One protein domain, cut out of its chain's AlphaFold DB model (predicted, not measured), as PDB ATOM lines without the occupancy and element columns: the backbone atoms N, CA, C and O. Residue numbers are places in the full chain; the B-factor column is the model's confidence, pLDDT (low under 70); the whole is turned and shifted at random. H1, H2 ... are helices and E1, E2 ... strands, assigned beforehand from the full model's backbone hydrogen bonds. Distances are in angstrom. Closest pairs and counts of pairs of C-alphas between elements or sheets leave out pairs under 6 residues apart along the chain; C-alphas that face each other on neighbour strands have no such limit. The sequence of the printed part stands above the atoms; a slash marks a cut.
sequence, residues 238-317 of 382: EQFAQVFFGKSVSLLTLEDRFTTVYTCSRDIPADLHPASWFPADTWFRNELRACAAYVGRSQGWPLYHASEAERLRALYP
ATOM      1  N   GLU A 238     171.604 139.817 186.639       82.12
ATOM      2  CA  GLU A 238     171.315 138.533 187.290       82.12
ATOM      3  C   GLU A 238     172.330 138.206 188.393       82.12
ATOM      4  O   GLU A 238     171.970 137.844 189.514       82.12
ATOM      5  N   GLN A 239     173.617 138.402 188.108       78.19
ATOM      6  CA  GLN A 239     174.672 138.199 189.097       78.19
ATOM      7  C   GLN A 239     174.591 139.222 190.239       78.19
ATOM      8  O   GLN A 239     174.813 138.861 191.393       78.19
ATOM      9  N   PHE A 240     174.231 140.479 189.959       78.25
ATOM     10  CA  PHE A 240     174.023 141.491 190.996       78.25
ATOM     11  C   PHE A 240     172.861 141.128 191.916       78.25
ATOM     12  O   PHE A 240     173.029 141.162 193.135       78.25
ATOM     13  N   ALA A 241     171.722 140.708 191.362       82.19
ATOM     14  CA  ALA A 241     170.590 140.239 192.154       82.19
ATOM     15  C   ALA A 241     171.004 139.097 193.103       82.19
ATOM     16  O   ALA A 241     170.712 139.121 194.303       82.19
ATOM     17  N   GLN A 242     171.801 138.155 192.590       79.44
ATOM     18  CA  GLN A 242     172.295 137.019 193.358       79.44
ATOM     19  C   GLN A 242     173.304 137.407 194.454       79.44
ATOM     20  O   GLN A 242     173.336 136.742 195.494       79.44
ATOM     21  N   VAL A 243     174.126 138.440 194.232       77.25
ATOM     22  CA  VAL A 243     175.114 138.951 195.200       77.25
ATOM     23  C   VAL A 243     174.439 139.733 196.323       77.25
ATOM     24  O   VAL A 243     174.700 139.454 197.489       77.25
ATOM     25  N   PHE A 244     173.566 140.683 195.989       78.25
ATOM     26  CA  PHE A 244     172.982 141.599 196.971       78.25
ATOM     27  C   PHE A 244     171.790 141.015 197.719       78.25
ATOM     28  O   PHE A 244     171.660 141.209 198.924       78.25
ATOM     29  N   PHE A 245     170.923 140.297 197.008       80.62
ATOM     30  CA  PHE A 245     169.647 139.836 197.553       80.62
ATOM     31  C   PHE A 245     169.583 138.316 197.693       80.62
ATOM     32  O   PHE A 245     168.628 137.776 198.249       80.62
ATOM     33  N   GLY A 246     170.590 137.599 197.185       80.62
ATOM     34  CA  GLY A 246     170.617 136.142 197.227       80.62
ATOM     35  C   GLY A 246     169.581 135.468 196.321       80.62
ATOM     36  O   GLY A 246     169.429 134.251 196.428       80.62
ATOM     37  N   LYS A 247     168.906 136.222 195.442       83.81
ATOM     38  CA  LYS A 247     167.772 135.801 194.601       83.81
ATOM     39  C   LYS A 247     168.000 136.186 193.136       83.81
ATOM     40  O   LYS A 247     168.798 137.075 192.855       83.81
ATOM     41  N   SER A 248     167.280 135.545 192.216       87.88
ATOM     42  CA  SER A 248     167.260 135.933 190.800       87.88
ATOM     43  C   SER A 248     166.478 137.227 190.572       87.88
ATOM     44  O   SER A 248     165.602 137.584 191.365       87.88
ATOM     45  N   VAL A 249     166.712 137.893 189.438       86.69
ATOM     46  CA  VAL A 249     165.961 139.111 189.064       86.69
ATOM     47  C   VAL A 249     164.465 138.818 188.936       86.69
ATOM     48  O   VAL A 249     163.632 139.629 189.332       86.69
ATOM     49  N   SER A 250     164.105 137.632 188.436       87.50
ATOM     50  CA  SER A 250     162.707 137.203 188.322       87.50
ATOM     51  C   SER A 250     162.000 137.104 189.676       87.50
ATOM     52  O   SER A 250     160.837 137.490 189.779       87.50
ATOM     53  N   LEU A 251     162.695 136.633 190.718       90.56
ATOM     54  CA  LEU A 251     162.149 136.575 192.074       90.56
ATOM     55  C   LEU A 251     161.989 137.979 192.654       90.56
ATOM     56  O   LEU A 251     160.930 138.278 193.190       90.56
ATOM     57  N   LEU A 252     162.977 138.859 192.468       88.94
ATOM     58  CA  LEU A 252     162.877 140.259 192.901       88.94
ATOM     59  C   LEU A 252     161.742 141.005 192.190       88.94
ATOM     60  O   LEU A 252     161.038 141.794 192.806       88.94
ATOM     61  N   THR A 253     161.506 140.704 190.911       89.19
ATOM     62  CA  THR A 253     160.390 141.285 190.149       89.19
ATOM     63  C   THR A 253     159.037 140.854 190.717       89.19
ATOM     64  O   THR A 253     158.090 141.634 190.710       89.19
ATOM     65  N   LEU A 254     158.918 139.618 191.216       90.00
ATOM     66  CA  LEU A 254     157.713 139.187 191.927       90.00
ATOM     67  C   LEU A 254     157.552 139.936 193.253       90.00
ATOM     68  O   LEU A 254     156.432 140.304 193.587       90.00
ATOM     69  N   GLU A 255     158.640 140.193 193.980       88.56
ATOM     70  CA  GLU A 255     158.577 140.967 195.228       88.56
ATOM     71  C   GLU A 255     158.135 142.413 194.997       88.56
ATOM     72  O   GLU A 255     157.340 142.933 195.769       88.56
ATOM     73  N   ASP A 256     158.595 143.034 193.911       89.25
ATOM     74  CA  ASP A 256     158.234 144.410 193.559       89.25
ATOM     75  C   ASP A 256     156.806 144.521 192.997       89.25
ATOM     76  O   ASP A 256     156.083 145.485 193.241       89.25
ATOM     77  N   ARG A 257     156.352 143.498 192.259       92.31
ATOM     78  CA  ARG A 257     155.032 143.494 191.614       92.31
ATOM     79  C   ARG A 257     153.867 143.354 192.599       92.31
ATOM     80  O   ARG A 257     152.760 143.787 192.273       92.31
ATOM     81  N   PHE A 258     154.066 142.703 193.744       92.50
ATOM     82  CA  PHE A 258     152.984 142.365 194.670       92.50
ATOM     83  C   PHE A 258     153.213 142.972 196.050       92.50
ATOM     84  O   PHE A 258     154.239 142.753 196.675       92.50
ATOM     85  N   THR A 259     152.198 143.650 196.587       90.50
ATOM     86  CA  THR A 259     152.241 144.183 197.960       90.50
ATOM     87  C   THR A 259     152.264 143.073 199.016       90.50
ATOM     88  O   THR A 259     152.795 143.265 200.104       90.50
ATOM     89  N   THR A 260     151.683 141.907 198.707       94.06
ATOM     90  CA  THR A 260     151.651 140.740 199.601       94.06
ATOM     91  C   THR A 260     152.518 139.620 199.034       94.06
ATOM     92  O   THR A 260     152.231 139.093 197.954       94.06
ATOM     93  N   VAL A 261     153.562 139.243 199.775       94.88
ATOM     94  CA  VAL A 261     154.528 138.208 199.386       94.88
ATOM     95  C   VAL A 261     154.760 137.238 200.540       94.88
ATOM     96  O   VAL A 261     155.069 137.650 201.655       94.88
ATOM     97  N   TYR A 262     154.669 135.942 200.253       94.94
ATOM     98  CA  TYR A 262     154.941 134.864 201.199       94.94
ATOM     99  C   TYR A 262     156.305 134.236 200.910       94.94
ATOM    100  O   TYR A 262     156.595 133.872 199.772       94.94
ATOM    101  N   THR A 263     157.137 134.062 201.935       92.00
ATOM    102  CA  THR A 263     158.466 133.432 201.806       92.00
ATOM    103  C   THR A 263     158.494 131.982 202.292       92.00
ATOM    104  O   THR A 263     159.415 131.231 201.967       92.00
ATOM    105  N   CYS A 264     157.454 131.559 203.016       90.12
ATOM    106  CA  CYS A 264     157.225 130.192 203.466       90.12
ATOM    107  C   CYS A 264     155.879 129.694 202.930       90.12
ATOM    108  O   CYS A 264     154.865 130.382 203.030       90.12
ATOM    109  N   SER A 265     155.851 128.482 202.372       87.88
ATOM    110  CA  SER A 265     154.632 127.924 201.774       87.88
ATOM    111  C   SER A 265     153.527 127.640 202.792       87.88
ATOM    112  O   SER A 265     152.360 127.602 202.420       87.88
ATOM    113  N   ARG A 266     153.883 127.446 204.068       91.25
ATOM    114  CA  ARG A 266     152.930 127.178 205.157       91.25
ATOM    115  C   ARG A 266     152.141 128.413 205.581       91.25
ATOM    116  O   ARG A 266     151.073 128.259 206.156       91.25
ATOM    117  N   ASP A 267     152.664 129.598 205.284       93.38
ATOM    118  CA  ASP A 267     152.043 130.870 205.657       93.38
ATOM    119  C   ASP A 267     151.044 131.346 204.596       93.38
ATOM    120  O   ASP A 267     150.369 132.352 204.795       93.38
ATOM    121  N   ILE A 268     150.955 130.635 203.464       94.31
ATOM    122  CA  ILE A 268     150.012 130.937 202.391       94.31
ATOM    123  C   ILE A 268     148.594 130.606 202.892       94.31
ATOM    124  O   ILE A 268     148.333 129.451 203.239       94.31
ATOM    125  N   PRO A 269     147.674 131.588 202.917       95.88
ATOM    126  CA  PRO A 269     146.274 131.368 203.249       95.88
ATOM    127  C   PRO A 269     145.632 130.274 202.390       95.88
ATOM    128  O   PRO A 269     145.951 130.117 201.212       95.88
ATOM    129  N   ALA A 270     144.710 129.513 202.980       94.19
ATOM    130  CA  ALA A 270     144.099 128.347 202.337       94.19
ATOM    131  C   ALA A 270     143.251 128.684 201.096       94.19
ATOM    132  O   ALA A 270     142.983 127.803 200.287       94.19
ATOM    133  N   ASP A 271     142.831 129.937 200.954       95.56
ATOM    134  CA  ASP A 271     142.082 130.504 199.833       95.56
ATOM    135  C   ASP A 271     142.982 131.035 198.703       95.56
ATOM    136  O   ASP A 271     142.474 131.424 197.649       95.56
ATOM    137  N   LEU A 272     144.307 131.036 198.883       96.81
ATOM    138  CA  LEU A 272     145.273 131.413 197.856       96.81
ATOM    139  C   LEU A 272     145.946 130.186 197.247       96.81
ATOM    140  O   LEU A 272     146.509 129.327 197.928       96.81
ATOM    141  N   HIS A 273     145.959 130.141 195.919       96.19
ATOM    142  CA  HIS A 273     146.462 128.996 195.176       96.19
ATOM    143  C   HIS A 273     147.380 129.396 194.018       96.19
ATOM    144  O   HIS A 273     147.227 130.474 193.438       96.19
ATOM    145  N   PRO A 274     148.336 128.530 193.632       96.00
ATOM    146  CA  PRO A 274     149.080 128.693 192.387       96.00
ATOM    147  C   PRO A 274     148.176 128.468 191.166       96.00
ATOM    148  O   PRO A 274     147.159 127.780 191.241       96.00
ATOM    149  N   ALA A 275     148.602 128.952 189.994       94.56
ATOM    150  CA  ALA A 275     147.872 128.760 188.732       94.56
ATOM    151  C   ALA A 275     147.591 127.278 188.398       94.56
ATOM    152  O   ALA A 275     146.629 126.970 187.697       94.56
ATOM    153  N   SER A 276     148.420 126.355 188.896       93.94
ATOM    154  CA  SER A 276     148.264 124.912 188.692       93.94
ATOM    155  C   SER A 276     147.043 124.308 189.387       93.94
ATOM    156  O   SER A 276     146.606 123.240 188.968       93.94
ATOM    157  N   TRP A 277     146.489 124.972 190.406       95.31
ATOM    158  CA  TRP A 277     145.263 124.547 191.092       95.31
ATOM    159  C   TRP A 277     144.007 124.751 190.228       95.31
ATOM    160  O   TRP A 277     143.027 124.022 190.357       95.31
ATOM    161  N   PHE A 278     144.049 125.722 189.313       93.75
ATOM    162  CA  PHE A 278     142.968 126.028 188.379       93.75
ATOM    163  C   PHE A 278     143.018 125.114 187.137       93.75
ATOM    164  O   PHE A 278     144.076 124.531 186.847       93.75
ATOM    165  N   PRO A 279     141.909 125.011 186.367       90.69
ATOM    166  CA  PRO A 279     141.851 124.251 185.120       90.69
ATOM    167  C   PRO A 279     143.081 124.439 184.228       90.69
ATOM    168  O   PRO A 279     143.659 125.525 184.137       90.69
ATOM    169  N   ALA A 280     143.503 123.350 183.582       87.69
ATOM    170  CA  ALA A 280     144.722 123.324 182.779       87.69
ATOM    171  C   ALA A 280     144.615 124.107 181.464       87.69
ATOM    172  O   ALA A 280     145.635 124.335 180.813       87.69
ATOM    173  N   ASP A 281     143.409 124.531 181.089       87.44
ATOM    174  CA  ASP A 281     143.158 125.316 179.893       87.44
ATOM    175  C   ASP A 281     143.973 126.616 179.886       87.44
ATOM    176  O   ASP A 281     143.851 127.468 180.769       87.44
ATOM    177  N   THR A 282     144.788 126.794 178.843       86.12
ATOM    178  CA  THR A 282     145.681 127.951 178.693       86.12
ATOM    179  C   THR A 282     144.922 129.274 178.764       86.12
ATOM    180  O   THR A 282     145.362 130.200 179.438       86.12
ATOM    181  N   TRP A 283     143.757 129.357 178.114       88.62
ATOM    182  CA  TRP A 283     142.927 130.562 178.151       88.62
ATOM    183  C   TRP A 283     142.467 130.885 179.576       88.62
ATOM    184  O   TRP A 283     142.467 132.045 179.965       88.62
ATOM    185  N   PHE A 284     142.120 129.863 180.368       90.69
ATOM    186  CA  PHE A 284     141.613 130.043 181.722       90.69
ATOM    187  C   PHE A 284     142.704 130.627 182.612       90.69
ATOM    188  O   PHE A 284     142.484 131.610 183.312       90.69
ATOM    189  N   ARG A 285     143.914 130.062 182.528       91.38
ATOM    190  CA  ARG A 285     145.074 130.532 183.294       91.38
ATOM    191  C   ARG A 285     145.529 131.930 182.886       91.38
ATOM    192  O   ARG A 285     145.952 132.687 183.751       91.38
ATOM    193  N   ASN A 286     145.410 132.281 181.606       89.88
ATOM    194  CA  ASN A 286     145.745 133.620 181.116       89.88
ATOM    195  C   ASN A 286     144.789 134.706 181.637       89.88
ATOM    196  O   ASN A 286     145.184 135.864 181.735       89.88
ATOM    197  N   GLU A 287     143.553 134.342 181.986       92.75
ATOM    198  CA  GLU A 287     142.536 135.267 182.499       92.75
ATOM    199  C   GLU A 287     142.556 135.420 184.031       92.75
ATOM    200  O   GLU A 287     141.815 136.246 184.581       92.75
ATOM    201  N   LEU A 288     143.377 134.629 184.734       94.69
ATOM    202  CA  LEU A 288     143.523 134.707 186.184       94.69
ATOM    203  C   LEU A 288     144.193 136.019 186.606       94.69
ATOM    204  O   LEU A 288     145.199 136.448 186.036       94.69
ATOM    205  N   ARG A 289     143.681 136.628 187.677       94.75
ATOM    206  CA  ARG A 289     144.252 137.844 188.264       94.75
ATOM    207  C   ARG A 289     145.003 137.503 189.541       94.75
ATOM    208  O   ARG A 289     144.406 137.142 190.550       94.75
ATOM    209  N   ALA A 290     146.329 137.597 189.483       94.88
ATOM    210  CA  ALA A 290     147.171 137.367 190.650       94.88
ATOM    211  C   ALA A 290     146.998 138.500 191.672       94.88
ATOM    212  O   ALA A 290     146.999 139.672 191.296       94.88
ATOM    213  N   CYS A 291     146.893 138.148 192.952       94.19
ATOM    214  CA  CYS A 291     146.720 139.097 194.059       94.19
ATOM    215  C   CYS A 291     147.885 139.082 195.062       94.19
ATOM    216  O   CYS A 291     148.045 140.029 195.827       94.19
ATOM    217  N   ALA A 292     148.712 138.036 195.041       95.75
ATOM    218  CA  ALA A 292     149.898 137.894 195.881       95.75
ATOM    219  C   ALA A 292     150.974 137.077 195.146       95.75
ATOM    220  O   ALA A 292     150.751 136.604 194.028       95.75
ATOM    221  N   ALA A 293     152.127 136.866 195.774       96.62
ATOM    222  CA  ALA A 293     153.148 135.945 195.278       96.62
ATOM    223  C   ALA A 293     153.774 135.109 196.397       96.62
ATOM    224  O   ALA A 293     153.820 135.516 197.554       96.62
ATOM    225  N   TYR A 294     154.293 133.941 196.027       95.38
ATOM    226  CA  TYR A 294     155.230 133.178 196.841       95.38
ATOM    227  C   TYR A 294     156.643 133.349 196.274       95.38
ATOM    228  O   TYR A 294     156.849 133.154 195.074       95.38
ATOM    229  N   VAL A 295     157.613 133.688 197.124       93.44
ATOM    230  CA  VAL A 295     159.026 133.872 196.762       93.44
ATOM    231  C   VAL A 295     159.907 133.126 197.762       93.44
ATOM    232  O   VAL A 295     160.207 133.605 198.853       93.44
ATOM    233  N   GLY A 296     160.332 131.925 197.376       86.56
ATOM    234  CA  GLY A 296     161.285 131.118 198.130       86.56
ATOM    235  C   GLY A 296     162.742 131.448 197.791       86.56
ATOM    236  O   GLY A 296     163.061 132.412 197.096       86.56
ATOM    237  N   ARG A 297     163.666 130.598 198.256       80.50
ATOM    238  CA  ARG A 297     165.116 130.800 198.069       80.50
ATOM    239  C   ARG A 297     165.581 130.664 196.612       80.50
ATOM    240  O   ARG A 297     166.559 131.295 196.232       80.50
ATOM    241  N   SER A 298     164.927 129.813 195.823       82.31
ATOM    242  CA  SER A 298     165.323 129.503 194.437       82.31
ATOM    243  C   SER A 298     164.166 129.484 193.437       82.31
ATOM    244  O   SER A 298     164.402 129.351 192.240       82.31
ATOM    245  N   GLN A 299     162.921 129.587 193.904       89.50
ATOM    246  CA  GLN A 299     161.714 129.504 193.081       89.50
ATOM    247  C   GLN A 299     160.623 130.409 193.648       89.50
ATOM    248  O   GLN A 299     160.588 130.661 194.852       89.50
ATOM    249  N   GLY A 300     159.720 130.863 192.783       92.62
ATOM    250  CA  GLY A 300     158.596 131.709 193.154       92.62
ATOM    251  C   GLY A 300     157.557 131.784 192.042       92.62
ATOM    252  O   GLY A 300     157.864 131.515 190.879       92.62
ATOM    253  N   TRP A 301     156.319 132.099 192.409       94.81
ATOM    254  CA  TRP A 301     155.183 132.174 191.491       94.81
ATOM    255  C   TRP A 301     154.076 133.097 192.023       94.81
ATOM    256  O   TRP A 301     153.958 133.283 193.237       94.81
ATOM    257  N   PRO A 302     153.229 133.656 191.139       96.38
ATOM    258  CA  PRO A 302     152.037 134.390 191.550       96.38
ATOM    259  C   PRO A 302     150.987 133.475 192.195       96.38
ATOM    260  O   PRO A 302     150.839 132.310 191.817       96.38
ATOM    261  N   LEU A 303     150.232 134.039 193.129       96.81
ATOM    262  CA  LEU A 303     149.116 133.419 193.830       96.81
ATOM    263  C   LEU A 303     147.807 134.111 193.452       96.81
ATOM    264  O   LEU A 303     147.756 135.325 193.231       96.81
ATOM    265  N   TYR A 304     146.748 133.314 193.404       97.31
ATOM    266  CA  TYR A 304     145.421 133.703 192.951       97.31
ATOM    267  C   TYR A 304     144.396 133.272 193.991       97.31
ATOM    268  O   TYR A 304     144.507 132.182 194.553       97.31
ATOM    269  N   HIS A 305     143.389 134.103 194.221       97.06
ATOM    270  CA  HIS A 305     142.312 133.771 195.141       97.06
ATOM    271  C   HIS A 305     141.381 132.706 194.539       97.06
ATOM    272  O   HIS A 305     141.074 132.748 193.347       97.06
ATOM    273  N   ALA A 306     140.897 131.765 195.352       94.69
ATOM    274  CA  ALA A 306     140.048 130.656 194.908       94.69
ATOM    275  C   ALA A 306     138.769 131.128 194.180       94.69
ATOM    276  O   ALA A 306     138.322 130.486 193.224       94.69
ATOM    277  N   SER A 307     138.229 132.292 194.564       94.81
ATOM    278  CA  SER A 307     137.059 132.910 193.912       94.81
ATOM    279  C   SER A 307     137.294 133.329 192.454       94.81
ATOM    280  O   SER A 307     136.324 133.549 191.728       94.81
ATOM    281  N   GLU A 308     138.542 133.383 191.970       95.25
ATOM    282  CA  GLU A 308     138.823 133.623 190.547       95.25
ATOM    283  C   GLU A 308     138.184 132.555 189.660       95.25
ATOM    284  O   GLU A 308     137.753 132.854 188.544       95.25
ATOM    285  N   ALA A 309     138.049 131.325 190.169       91.06
ATOM    286  CA  ALA A 309     137.343 130.281 189.453       91.06
ATOM    287  C   ALA A 309     135.886 130.688 189.202       91.06
ATOM    288  O   ALA A 309     135.431 130.652 188.061       91.06
ATOM    289  N   GLU A 310     135.179 131.127 190.244       91.88
ATOM    290  CA  GLU A 310     133.789 131.587 190.173       91.88
ATOM    291  C   GLU A 310     133.641 132.837 189.309       91.88
ATOM    292  O   GLU A 310     132.746 132.884 188.463       91.88
ATOM    293  N   ARG A 311     134.562 133.804 189.432       95.00
ATOM    294  CA  ARG A 311     134.589 135.004 188.585       95.00
ATOM    295  C   ARG A 311     134.656 134.640 187.105       95.00
ATOM    296  O   ARG A 311     133.905 135.194 186.303       95.00
ATOM    297  N   LEU A 312     135.535 133.709 186.730       93.50
ATOM    298  CA  LEU A 312     135.669 133.268 185.342       93.50
ATOM    299  C   LEU A 312     134.470 132.433 184.878       93.50
ATOM    300  O   LEU A 312     134.082 132.558 183.717       93.50
ATOM    301  N   ARG A 313     133.829 131.656 185.769       90.12
ATOM    302  CA  ARG A 313     132.553 130.984 185.448       90.12
ATOM    303  C   ARG A 313     131.442 131.983 185.147       90.12
ATOM    304  O   ARG A 313     130.689 131.774 184.203       90.12
ATOM    305  N   ALA A 314     131.365 133.062 185.920       91.69
ATOM    306  CA  ALA A 314     130.367 134.109 185.736       91.69
ATOM    307  C   ALA A 314     130.627 134.952 184.479       91.69
ATOM    308  O   ALA A 314     129.687 135.306 183.774       91.69
ATOM    309  N   LEU A 315     131.894 135.257 184.181       92.50
ATOM    310  CA  LEU A 315     132.271 136.089 183.038       92.50
ATOM    311  C   LEU A 315     132.198 135.332 181.706       92.50
ATOM    312  O   LEU A 315     131.828 135.910 180.685       92.50
ATOM    313  N   TYR A 316     132.533 134.040 181.714       92.94
ATOM    314  CA  TYR A 316     132.604 133.210 180.513       92.94
ATOM    315  C   TYR A 316     131.813 131.894 180.650       92.94
ATOM    316  O   TYR A 316     132.375 130.808 180.459       92.94
ATOM    317  N   PRO A 317     130.500 131.951 180.940       90.81
ATOM    318  CA  PRO A 317     129.702 130.759 181.233       90.81
ATOM    319  C   PRO A 317     129.672 129.771 180.060       90.81
ATOM    320  O   PRO A 317     129.752 128.560 180.259       90.81
TER     321      PRO A 317
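Overview. This is residues 238 to 317 of the 382 residues of the protein "Putative cytoplasmic protein" of Salmonella enterica subsp. salamae (UniProt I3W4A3). A small three-stranded sheet forms the middle of a lengthwise arrangement, with H2 packed over one face, H1 beyond H2 at one far end and H4 at the opposite far end. H3 sits near H4, and a long loop, residues 258 to 271, passes along E2 at residues 261 to 262 before reaching E1. The printed part has 80 residues, with four named helices and three named strands in the order H1, H2, E1, H3, E2, E3, H4; the class is mixed, helices and strands. The sheet's order is E1, E3, E2, all antiparallel. The whole is only just loose, close to compact, with a radius of gyration of the C-alphas of 14.2 A, and only just elongated, spanning 48 by 24 by 20 A.

Arrangement. H1, residues 238 to 244, touches H2, residues 249 to 257; their closest C-alphas, of Glu 238 and Val 249, are 5.7 A apart. They run the same way at a steep tilt of 69.5 degrees, only just short of about perpendicular. H2 is on the sheet of E1, residues 272 to 274, E3, residues 300 to 305, and E2, residues 292 to 295, at a height over the sheet of 8.5 A. The closest C-alphas of H2 and E2, of Leu 251 and Val 295, are 6.2 A apart. H2 lies over E2 and only just over E3, with 3 C-alphas falling on E3; it only just runs along the strands, at 28 degrees to E2 on the local plane. Residues 261 to 262 pair, parallel, with residues 293 to 294 of E2. E1 and E3 are antiparallel at 132 degrees, with N 273 and O 304 at 2.9 A. The hairpin E2 and E3 is antiparallel at 155 degrees, with N 303 and O 292 at 2.8 A. E3's pairing is staggered: residues 300 to 303 pair with E2, 303 to 305 with E1. E1, H3, residues 282 to 286, and E2 form a split strand-helix-strand unit, two strands running the same way with E3 between them; its crossover is right-handed. H3 is close to but not clearly touching H4, residues 308 to 315; the closest C-alphas, of Phe 284 and Leu 312, are 7.7 A apart. Every O i to N i+4 pair is within hydrogen-bond range in H1, H2, H3 and H4.

Along the chain. H1 begins at C-alpha 238, (171.315, 138.533, 187.290), and is 10.3 A long; H2 is 12.0 A, E1 7.2 A, H3 6.2 A and E2 10.0 A. E3 is 16.5 A long, and H4, 10.3 A, ends at C-alpha 315, (132.271, 136.089, 183.038).

Size, cuts and confidence. The C-alphas of Val 243 and Pro 317, the two farthest apart, are 48.2 A apart. The printed part has no cut, and the link from H2 to E1 is long, with 14 residues. The mean pLDDT of the printed part is 90.7, and no printed residue is under 70.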